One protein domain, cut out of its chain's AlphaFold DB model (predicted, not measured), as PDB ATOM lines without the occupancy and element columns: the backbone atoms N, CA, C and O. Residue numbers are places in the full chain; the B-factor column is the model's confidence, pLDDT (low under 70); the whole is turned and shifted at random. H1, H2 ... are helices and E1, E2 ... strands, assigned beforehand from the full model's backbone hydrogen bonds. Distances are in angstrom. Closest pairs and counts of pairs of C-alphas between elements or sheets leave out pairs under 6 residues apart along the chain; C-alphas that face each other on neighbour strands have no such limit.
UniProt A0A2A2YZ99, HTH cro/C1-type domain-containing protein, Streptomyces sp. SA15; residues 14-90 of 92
ATOM      1  N   ALA A  14      84.220 -46.905  23.241       87.38
ATOM      2  CA  ALA A  14      83.942 -48.193  23.875       87.38
ATOM      3  C   ALA A  14      82.440 -48.505  23.976       87.38
ATOM      4  O   ALA A  14      82.048 -49.652  23.808       87.38
ATOM      5  N   ALA A  15      81.591 -47.503  24.230       87.06
ATOM      6  CA  ALA A  15      80.146 -47.709  24.240       87.06
ATOM      7  C   ALA A  15      79.608 -48.048  22.841       87.06
ATOM      8  O   ALA A  15      78.788 -48.948  22.725       87.06
ATOM      9  N   ARG A  16      80.122 -47.400  21.787       87.56
ATOM     10  CA  ARG A  16      79.738 -47.717  20.399       87.56
ATOM     11  C   ARG A  16      80.165 -49.115  19.962       87.56
ATOM     12  O   ARG A  16      79.414 -49.768  19.254       87.56
ATOM     13  N   LEU A  17      81.352 -49.563  20.377       90.88
ATOM     14  CA  LEU A  17      81.823 -50.914  20.059       90.88
ATOM     15  C   LEU A  17      80.964 -51.986  20.732       90.88
ATOM     16  O   LEU A  17      80.544 -52.910  20.049       90.88
ATOM     17  N   ARG A  18      80.595 -51.793  22.005       91.00
ATOM     18  CA  ARG A  18      79.657 -52.700  22.683       91.00
ATOM     19  C   ARG A  18      78.302 -52.781  21.988       91.00
ATOM     20  O   ARG A  18      77.755 -53.855  21.843       91.00
ATOM     21  N   GLN A  19      77.782 -51.658  21.498       91.00
ATOM     22  CA  GLN A  19      76.511 -51.661  20.766       91.00
ATOM     23  C   GLN A  19      76.604 -52.386  19.419       91.00
ATOM     24  O   GLN A  19      75.626 -52.981  18.977       91.00
ATOM     25  N   LEU A  20      77.762 -52.328  18.752       92.31
ATOM     26  CA  LEU A  20      78.004 -53.142  17.564       92.31
ATOM     27  C   LEU A  20      78.024 -54.631  17.926       92.31
ATOM     28  O   LEU A  20      77.334 -55.400  17.268       92.31
ATOM     29  N   GLU A  21      78.787 -55.010  18.952       94.31
ATOM     30  CA  GLU A  21      78.849 -56.374  19.499       94.31
ATOM     31  C   GLU A  21      77.443 -56.910  19.806       94.31
ATOM     32  O   GLU A  21      77.034 -57.915  19.220       94.31
ATOM     33  N   ASP A  22      76.675 -56.184  20.625       94.06
ATOM     34  CA  ASP A  22      75.302 -56.536  20.993       94.06
ATOM     35  C   ASP A  22      74.438 -56.696  19.733       94.06
ATOM     36  O   ASP A  22      73.744 -57.697  19.560       94.06
ATOM     37  N   GLY A  23      74.531 -55.751  18.791       94.88
ATOM     38  CA  GLY A  23      73.767 -55.783  17.547       94.88
ATOM     39  C   GLY A  23      74.093 -56.982  16.650       94.88
ATOM     40  O   GLY A  23      73.178 -57.548  16.044       94.88
ATOM     41  N   VAL A  24      75.370 -57.372  16.540       96.38
ATOM     42  CA  VAL A  24      75.789 -58.575  15.795       96.38
ATOM     43  C   VAL A  24      75.230 -59.818  16.478       96.38
ATOM     44  O   VAL A  24      74.540 -60.607  15.827       96.38
ATOM     45  N   TYR A  25      75.470 -59.958  17.784       96.19
ATOM     46  CA  TYR A  25      75.051 -61.120  18.562       96.19
ATOM     47  C   TYR A  25      73.533 -61.313  18.524       96.19
ATOM     48  O   TYR A  25      73.043 -62.406  18.218       96.19
ATOM     49  N   GLU A  26      72.768 -60.252  18.793       95.94
ATOM     50  CA  GLU A  26      71.307 -60.291  18.817       95.94
ATOM     51  C   GLU A  26      70.742 -60.676  17.453       95.94
ATOM     52  O   GLU A  26      69.878 -61.552  17.356       95.94
ATOM     53  N   ARG A  27      71.239 -60.062  16.372       96.81
ATOM     54  CA  ARG A  27      70.727 -60.343  15.030       96.81
ATOM     55  C   ARG A  27      71.092 -61.750  14.569       96.81
ATOM     56  O   ARG A  27      70.226 -62.438  14.023       96.81
ATOM     57  N   ARG A  28      72.333 -62.182  14.798       97.19
ATOM     58  CA  ARG A  28      72.786 -63.544  14.500       97.19
ATOM     59  C   ARG A  28      71.916 -64.568  15.234       97.19
ATOM     60  O   ARG A  28      71.402 -65.499  14.613       97.19
ATOM     61  N   SER A  29      71.684 -64.341  16.526       96.94
ATOM     62  CA  SER A  29      70.857 -65.198  17.378       96.94
ATOM     63  C   SER A  29      69.393 -65.223  16.930       96.94
ATOM     64  O   SER A  29      68.789 -66.292  16.869       96.94
ATOM     65  N   ALA A  30      68.826 -64.081  16.530       97.12
ATOM     66  CA  ALA A  30      67.461 -63.994  16.004       97.12
ATOM     67  C   ALA A  30      67.264 -64.758  14.681       97.12
ATOM     68  O   ALA A  30      66.150 -65.171  14.365       97.12
ATOM     69  N   LEU A  31      68.335 -64.951  13.908       96.88
ATOM     70  CA  LEU A  31      68.346 -65.772  12.694       96.88
ATOM     71  C   LEU A  31      68.642 -67.256  12.968       96.88
ATOM     72  O   LEU A  31      68.605 -68.054  12.033       96.88
ATOM     73  N   GLY A  32      68.945 -67.624  14.217       98.00
ATOM     74  CA  GLY A  32      69.325 -68.985  14.595       98.00
ATOM     75  C   GLY A  32      70.704 -69.410  14.087       98.00
ATOM     76  O   GLY A  32      70.945 -70.604  13.956       98.00
ATOM     77  N   LEU A  33      71.590 -68.457  13.779       98.06
ATOM     78  CA  LEU A  33      72.924 -68.743  13.251       98.06
ATOM     79  C   LEU A  33      73.935 -68.960  14.378       98.06
ATOM     80  O   LEU A  33      73.994 -68.203  15.350       98.06
ATOM     81  N   SER A  34      74.802 -69.946  14.204       98.06
ATOM     82  CA  SER A  34      76.065 -70.061  14.929       98.06
ATOM     83  C   SER A  34      77.091 -69.032  14.438       98.06
ATOM     84  O   SER A  34      76.971 -68.482  13.339       98.06
ATOM     85  N   SER A  35      78.135 -68.778  15.234       97.81
ATOM     86  CA  SER A  35      79.248 -67.907  14.827       97.81
ATOM     87  C   SER A  35      79.955 -68.438  13.575       97.81
ATOM     88  O   SER A  35      80.312 -67.653  12.704       97.81
ATOM     89  N   ALA A  36      80.059 -69.764  13.427       98.25
ATOM     90  CA  ALA A  36      80.617 -70.399  12.234       98.25
ATOM     91  C   ALA A  36      79.772 -70.160  10.973       98.25
ATOM     92  O   ALA A  36      80.318 -69.878   9.911       98.25
ATOM     93  N   GLU A  37      78.443 -70.216  11.082       98.62
ATOM     94  CA  GLU A  37      77.554 -69.926   9.951       98.62
ATOM     95  C   GLU A  37      77.564 -68.446   9.566       98.62
ATOM     96  O   GLU A  37      77.456 -68.122   8.384       98.62
ATOM     97  N   LEU A  38      77.693 -67.534  10.536       98.50
ATOM     98  CA  LEU A  38      77.871 -66.117  10.222       98.50
ATOM     99  C   LEU A  38      79.226 -65.866   9.550       98.50
ATOM    100  O   LEU A  38      79.274 -65.138   8.560       98.50
ATOM    101  N   ALA A  39      80.296 -66.479  10.059       98.25
ATOM    102  CA  ALA A  39      81.643 -66.370   9.509       98.25
ATOM    103  C   ALA A  39      81.678 -66.798   8.034       98.25
ATOM    104  O   ALA A  39      82.097 -66.020   7.177       98.25
ATOM    105  N   ASP A  40      81.124 -67.974   7.726       98.44
ATOM    106  CA  ASP A  40      81.025 -68.495   6.359       98.44
ATOM    107  C   ASP A  40      80.266 -67.532   5.429       98.44
ATOM    108  O   ASP A  40      80.752 -67.169   4.357       98.44
ATOM    109  N   ARG A  41      79.113 -67.012   5.874       98.19
ATOM    110  CA  ARG A  41      78.310 -66.055   5.091       98.19
ATOM    111  C   ARG A  41      78.996 -64.708   4.871       98.19
ATOM    112  O   ARG A  41      78.741 -64.068   3.854       98.19
ATOM    113  N   ALA A  42      79.798 -64.260   5.832       97.19
ATOM    114  CA  ALA A  42      80.497 -62.979   5.786       97.19
ATOM    115  C   ALA A  42      81.882 -63.068   5.117       97.19
ATOM    116  O   ALA A  42      82.511 -62.031   4.895       97.19
ATOM    117  N   GLY A  43      82.358 -64.277   4.795       97.31
ATOM    118  CA  GLY A  43      83.711 -64.501   4.281       97.31
ATOM    119  C   GLY A  43      84.801 -64.221   5.321       97.31
ATOM    120  O   GLY A  43      85.865 -63.722   4.963       97.31
ATOM    121  N   LEU A  44      84.515 -64.505   6.594       96.94
ATOM    122  CA  LEU A  44      85.388 -64.283   7.748       96.94
ATOM    123  C   LEU A  44      85.742 -65.615   8.417       96.94
ATOM    124  O   LEU A  44      85.098 -66.638   8.174       96.94
ATOM    125  N   SER A  45      86.747 -65.609   9.287       97.88
ATOM    126  CA  SER A  45      87.010 -66.730  10.189       97.88
ATOM    127  C   SER A  45      86.068 -66.716  11.401       97.88
ATOM    128  O   SER A  45      85.459 -65.698  11.742       97.88
ATOM    129  N   VAL A  46      85.939 -67.862  12.078       97.81
ATOM    130  CA  VAL A  46      85.142 -67.955  13.313       97.81
ATOM    131  C   VAL A  46      85.746 -67.073  14.406       97.81
ATOM    132  O   VAL A  46      85.014 -66.360  15.084       97.81
ATOM    133  N   GLU A  47      87.074 -67.042  14.510       97.00
ATOM    134  CA  GLU A  47      87.809 -66.205  15.461       97.00
ATOM    135  C   GLU A  47      87.603 -64.706  15.193       97.00
ATOM    136  O   GLU A  47      87.585 -63.901  16.123       97.00
ATOM    137  N   GLU A  48      87.441 -64.299  13.929       96.75
ATOM    138  CA  GLU A  48      87.092 -62.917  13.589       96.75
ATOM    139  C   GLU A  48      85.689 -62.555  14.089       96.75
ATOM    140  O   GLU A  48      85.523 -61.481  14.666       96.75
ATOM    141  N   ILE A  49      84.704 -63.453  13.944       97.06
ATOM    142  CA  ILE A  49      83.357 -63.260  14.507       97.06
ATOM    143  C   ILE A  49      83.395 -63.198  16.034       97.06
ATOM    144  O   ILE A  49      82.811 -62.283  16.606       97.06
ATOM    145  N   GLU A  50      84.110 -64.107  16.698       94.56
ATOM    146  CA  GLU A  50      84.258 -64.089  18.161       94.56
ATOM    147  C   GLU A  50      84.873 -62.771  18.638       94.56
ATOM    148  O   GLU A  50      84.338 -62.114  19.525       94.56
ATOM    149  N   ARG A  51      85.933 -62.294  17.976       95.19
ATOM    150  CA  ARG A  51      86.521 -60.990  18.306       95.19
ATOM    151  C   ARG A  51      85.576 -59.822  18.045       95.19
ATOM    152  O   ARG A  51      85.674 -58.823  18.752       95.19
ATOM    153  N   ILE A  52      84.708 -59.887  17.039       94.88
ATOM    154  CA  ILE A  52      83.660 -58.874  16.820       94.88
ATOM    155  C   ILE A  52      82.669 -58.875  17.987       94.88
ATOM    156  O   ILE A  52      82.349 -57.805  18.504       94.88
ATOM    157  N   GLU A  53      82.247 -60.058  18.431       91.94
ATOM    158  CA  GLU A  53      81.317 -60.258  19.550       91.94
ATOM    159  C   GLU A  53      81.953 -60.056  20.939       91.94
ATOM    160  O   GLU A  53      81.275 -60.195  21.947       91.94
ATOM    161  N   GLU A  54      83.234 -59.694  21.008       91.94
ATOM    162  CA  GLU A  54      83.942 -59.339  22.247       91.94
ATOM    163  C   GLU A  54      84.518 -57.909  22.196       91.94
ATOM    164  O   GLU A  54      85.433 -57.552  22.947       91.94
ATOM    165  N   SER A  55      84.046 -57.076  21.256       87.94
ATOM    166  CA  SER A  55      84.582 -55.728  20.996       87.94
ATOM    167  C   SER A  55      86.105 -55.699  20.723       87.94
ATOM    168  O   SER A  55      86.775 -54.676  20.903       87.94
ATOM    169  N   GLY A  56      86.674 -56.821  20.279       84.06
ATOM    170  CA  GLY A  56      88.100 -57.060  20.058       84.06
ATOM    171  C   GLY A  56      88.629 -56.598  18.698       84.06
ATOM    172  O   GLY A  56      89.810 -56.806  18.401       84.06
ATOM    173  N   VAL A  57      87.798 -55.981  17.857       86.81
ATOM    174  CA  VAL A  57      88.190 -55.390  16.565       86.81
ATOM    175  C   VAL A  57      87.802 -53.917  16.472       86.81
ATOM    176  O   VAL A  57      86.858 -53.458  17.114       86.81
ATOM    177  N   ASP A  58      88.541 -53.169  15.651       89.88
ATOM    178  CA  ASP A  58      88.095 -51.860  15.176       89.88
ATOM    179  C   ASP A  58      87.360 -52.064  13.845       89.88
ATOM    180  O   ASP A  58      88.007 -52.392  12.849       89.88
ATOM    181  N   PRO A  59      86.023 -51.967  13.820       91.81
ATOM    182  CA  PRO A  59      85.248 -52.293  12.637       91.81
ATOM    183  C   PRO A  59      85.459 -51.240  11.547       91.81
ATOM    184  O   PRO A  59      85.311 -50.038  11.786       91.81
ATOM    185  N   THR A  60      85.760 -51.691  10.329       94.50
ATOM    186  CA  THR A  60      85.704 -50.827   9.146       94.50
ATOM    187  C   THR A  60      84.275 -50.758   8.608       94.50
ATOM    188  O   THR A  60      83.415 -51.564   8.979       94.50
ATOM    189  N   LEU A  61      84.003 -49.795   7.725       94.00
ATOM    190  CA  LEU A  61      82.696 -49.703   7.076       94.00
ATOM    191  C   LEU A  61      82.407 -50.960   6.243       94.00
ATOM    192  O   LEU A  61      81.309 -51.499   6.313       94.00
ATOM    193  N   GLU A  62      83.415 -51.475   5.543       95.38
ATOM    194  CA  GLU A  62      83.323 -52.675   4.710       95.38
ATOM    195  C   GLU A  62      82.969 -53.915   5.542       95.38
ATOM    196  O   GLU A  62      82.152 -54.736   5.124       95.38
ATOM    197  N   LEU A  63      83.533 -54.038   6.750       95.94
ATOM    198  CA  LEU A  63      83.172 -55.114   7.670       95.94
ATOM    199  C   LEU A  63      81.704 -55.005   8.106       95.94
ATOM    200  O   LEU A  63      80.979 -55.999   8.094       95.94
ATOM    201  N   ILE A  64      81.252 -53.799   8.458       96.00
ATOM    202  CA  ILE A  64      79.857 -53.554   8.855       96.00
ATOM    203  C   ILE A  64      78.899 -53.901   7.708       96.00
ATOM    204  O   ILE A  64      77.867 -54.534   7.934       96.00
ATOM    205  N   GLU A  65      79.244 -53.526   6.478       95.62
ATOM    206  CA  GLU A  65      78.466 -53.844   5.281       95.62
ATOM    207  C   GLU A  65      78.414 -55.354   5.013       95.62
ATOM    208  O   GLU A  65      77.326 -55.883   4.765       95.62
ATOM    209  N   SER A  66      79.545 -56.062   5.128       96.81
ATOM    210  CA  SER A  66      79.598 -57.523   4.970       96.81
ATOM    211  C   SER A  66      78.695 -58.233   5.984       96.81
ATOM    212  O   SER A  66      77.844 -59.045   5.611       96.81
ATOM    213  N   LEU A  67      78.786 -57.848   7.262       97.44
ATOM    214  CA  LEU A  67      77.936 -58.380   8.330       97.44
ATOM    215  C   LEU A  67      76.447 -58.105   8.069       97.44
ATOM    216  O   LEU A  67      75.607 -58.992   8.239       97.44
ATOM    217  N   ALA A  68      76.107 -56.897   7.609       97.12
ATOM    218  CA  ALA A  68      74.733 -56.531   7.274       97.12
ATOM    219  C   ALA A  68      74.176 -57.400   6.132       97.12
ATOM    220  O   ALA A  68      73.036 -57.866   6.181       97.12
ATOM    221  N   VAL A  69      74.978 -57.655   5.096       97.06
ATOM    222  CA  VAL A  69      74.597 -58.535   3.983       97.06
ATOM    223  C   VAL A  69      74.409 -59.976   4.464       97.06
ATOM    224  O   VAL A  69      73.360 -60.565   4.190       97.06
ATOM    225  N   ALA A  70      75.363 -60.512   5.229       97.81
ATOM    226  CA  ALA A  70      75.334 -61.879   5.752       97.81
ATOM    227  C   ALA A  70      74.115 -62.161   6.658       97.81
ATOM    228  O   ALA A  70      73.602 -63.283   6.691       97.81
ATOM    229  N   MET A  71      73.618 -61.137   7.359       97.44
ATOM    230  CA  MET A  71      72.465 -61.213   8.268       97.44
ATOM    231  C   MET A  71      71.143 -60.700   7.667       97.44
ATOM    232  O   MET A  71      70.156 -60.496   8.392       97.44
ATOM    233  N   HIS A  72      71.099 -60.478   6.349       96.19
ATOM    234  CA  HIS A  72      69.931 -59.937   5.644       96.19
ATOM    235  C   HIS A  72      69.367 -58.681   6.330       96.19
ATOM    236  O   HIS A  72      68.167 -58.583   6.599       96.19
ATOM    237  N   SER A  73      70.241 -57.745   6.688       96.12
ATOM    238  CA  SER A  73      69.911 -56.576   7.500       96.12
ATOM    239  C   SER A  73      70.512 -55.284   6.949       96.12
ATOM    240  O   SER A  73      71.401 -55.292   6.100       96.12
ATOM    241  N   GLY A  74      69.980 -54.139   7.362       94.88
ATOM    242  CA  GLY A  74      70.676 -52.854   7.283       94.88
ATOM    243  C   GLY A  74      71.375 -52.560   8.609       94.88
ATOM    244  O   GLY A  74      70.857 -52.939   9.655       94.88
ATOM    245  N   ALA A  75      72.526 -51.889   8.573       92.62
ATOM    246  CA  ALA A  75      73.167 -51.349   9.769       92.62
ATOM    247  C   ALA A  75      72.701 -49.904   9.982       92.62
ATOM    248  O   ALA A  75      72.889 -49.051   9.112       92.62
ATOM    249  N   LEU A  76      72.083 -49.629  11.129       90.38
ATOM    250  CA  LEU A  76      71.617 -48.298  11.500       90.38
ATOM    251  C   LEU A  76      72.448 -47.748  12.649       90.38
ATOM    252  O   LEU A  76      72.694 -48.431  13.640       90.38
ATOM    253  N   ILE A  77      72.850 -46.489  12.493       86.12
ATOM    254  CA  ILE A  77      73.541 -45.700  13.508       86.12
ATOM    255  C   ILE A  77      72.756 -44.403  13.651       86.12
ATOM    256  O   ILE A  77      72.790 -43.564  12.749       86.12
ATOM    257  N   ASP A  78      72.052 -44.223  14.768       81.25
ATOM    258  CA  ASP A  78      71.355 -42.964  15.044       81.25
ATOM    259  C   ASP A  78      72.183 -42.094  15.999       81.25
ATOM    260  O   ASP A  78      72.229 -42.377  17.188       81.25
ATOM    261  N   PRO A  79      72.832 -41.010  15.540       71.12
ATOM    262  CA  PRO A  79      73.636 -40.151  16.407       71.12
ATOM    263  C   PRO A  79      72.816 -39.181  17.283       71.12
ATOM    264  O   PRO A  79      73.417 -38.431  18.056       71.12
ATOM    265  N   ARG A  80      71.486 -39.116  17.118       69.94
ATOM    266  CA  ARG A  80      70.599 -38.111  17.740       69.94
ATOM    267  C   ARG A  80      69.884 -38.630  18.983       69.94
ATOM    268  O   ARG A  80      69.625 -37.853  19.901       69.94
ATOM    269  N   VAL A  81      69.581 -39.920  19.019       61.72
ATOM    270  CA  VAL A  81      69.171 -40.638  20.236       61.72
ATOM    271  C   VAL A  81      70.455 -41.094  20.948       61.72
ATOM    272  O   VAL A  81      71.523 -40.991  20.351       61.72
ATOM    273  N   THR A  82      70.433 -41.524  22.219       57.41
ATOM    274  CA  THR A  82      71.596 -42.223  22.815       57.41
ATOM    275  C   THR A  82      72.038 -43.267  21.803       57.41
ATOM    276  O   THR A  82      71.241 -44.156  21.544       57.41
ATOM    277  N   PRO A  83      73.184 -43.116  21.127       57.66
ATOM    278  CA  PRO A  83      73.259 -43.652  19.781       57.66
ATOM    279  C   PRO A  83      73.178 -45.145  19.817       57.66
ATOM    280  O   PRO A  83      73.989 -45.771  20.479       57.66
ATOM    281  N   GLU A  84      72.171 -45.683  19.155       73.44
ATOM    282  CA  GLU A  84      71.956 -47.110  19.059       73.44
ATOM    283  C   GLU A  84      72.592 -47.562  17.750       73.44
ATOM    284  O   GLU A  84      72.354 -46.972  16.691       73.44
ATOM    285  N   PHE A  85      73.443 -48.580  17.840       84.62
ATOM    286  CA  PHE A  85      73.841 -49.365  16.686       84.62
ATOM    287  C   PHE A  85      72.905 -50.573  16.624       84.62
ATOM    288  O   PHE A  85      72.722 -51.250  17.635       84.62
ATOM    289  N   ARG A  86      72.305 -50.852  15.464       88.62
ATOM    290  CA  ARG A  86      71.423 -52.015  15.292       88.62
ATOM    291  C   ARG A  86      71.504 -52.582  13.881       88.62
ATOM    292  O   ARG A  86      71.595 -51.831  12.913       88.62
ATOM    293  N   PHE A  87      71.383 -53.903  13.770       92.31
ATOM    294  CA  PHE A  87      71.073 -54.566  12.508       92.31
ATOM    295  C   PHE A  87      69.567 -54.803  12.381       92.31
ATOM    296  O   PHE A  87      69.000 -55.658  13.060       92.31
ATOM    297  N   GLU A  88      68.910 -54.074  11.486       91.38
ATOM    298  CA  GLU A  88      67.481 -54.241  11.222       91.38
ATOM    299  C   GLU A  88      67.255 -55.175  10.043       91.38
ATOM    300  O   GLU A  88      67.833 -54.980   8.975       91.38
ATOM    301  N   GLY A  89      66.424 -56.202  10.223       90.25
ATOM    302  CA  GLY A  89      66.104 -57.130   9.143       90.25
ATOM    303  C   GLY A  89      65.506 -56.404   7.939       90.25
ATOM    304  O   GLY A  89      64.604 -55.583   8.090       90.25
ATOM    305  N   ARG A  90      65.990 -56.716   6.737       85.06
ATOM    306  CA  ARG A  90      65.352 -56.245   5.506       85.06
ATOM    307  C   ARG A  90      64.093 -57.071   5.264       85.06
ATOM    308  O   ARG A  90      64.132 -58.297   5.372       85.06
TER     309      ARG A  90
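What this domain is: This is residues 14 to 90 of the 92 residues of the protein "HTH cro/C1-type domain-containing protein" of Streptomyces sp. SA15 (UniProt A0A2A2YZ99). What shape do these coordinates make? Helices H1 and H4 run the same way with a gap between them, with the hairpin of strands E1 and E2 on one side of the pair and an L of the short helices H2 and H3 on the opposite side. What is the make-up? The 77 printed residues hold four named helices and then two strands, H1 H2 H3 H4 E1 E2, with an antiparallel sheet E1 - E2; the class is mostly helix. How large is it? It is compact, with a radius of gyration of the C-alphas of 11.4 A and spans of 34 by 27 by 20 A.

Where its parts are: Where are the helices? H1, residues 14 to 30, begins at C-alpha 14 (83.942, -48.193, 23.875) and is 24.2 A long. H2 is residues 35 to 42, H3 residues 46 to 52, and H4 residues 61 to 70, 14.3 A. Where are the strands? E1 is residues 73 to 77, 12.9 A, and E2 residues 85 to 89, 13.3 A, ending at C-alpha 89 (66.104, -57.130, 9.143).

How they stand to each other: How does H1 stand to H4? They are close but not clearly touching, C-alphas 24 and 67 closest at 7.8 A, at a shallow tilt of 16 degrees. What do H2 and the hairpin meet? H2 touches H3, C-alphas 36 and 46 closest at 5.3 A, about perpendicular at 88 degrees. The closest C-alphas of H1 and E2, 23 and 86, are 5.0 A apart. What do N and O show? N 74 and O 88 are 2.8 A apart, within hydrogen-bond range, as is every O i to N i+4 pair in the four helices.

The domain as a whole: Is anything cut or long? The printed part has no cut and no long link. Where is confidence low? Residues 80 to 83 are under 70.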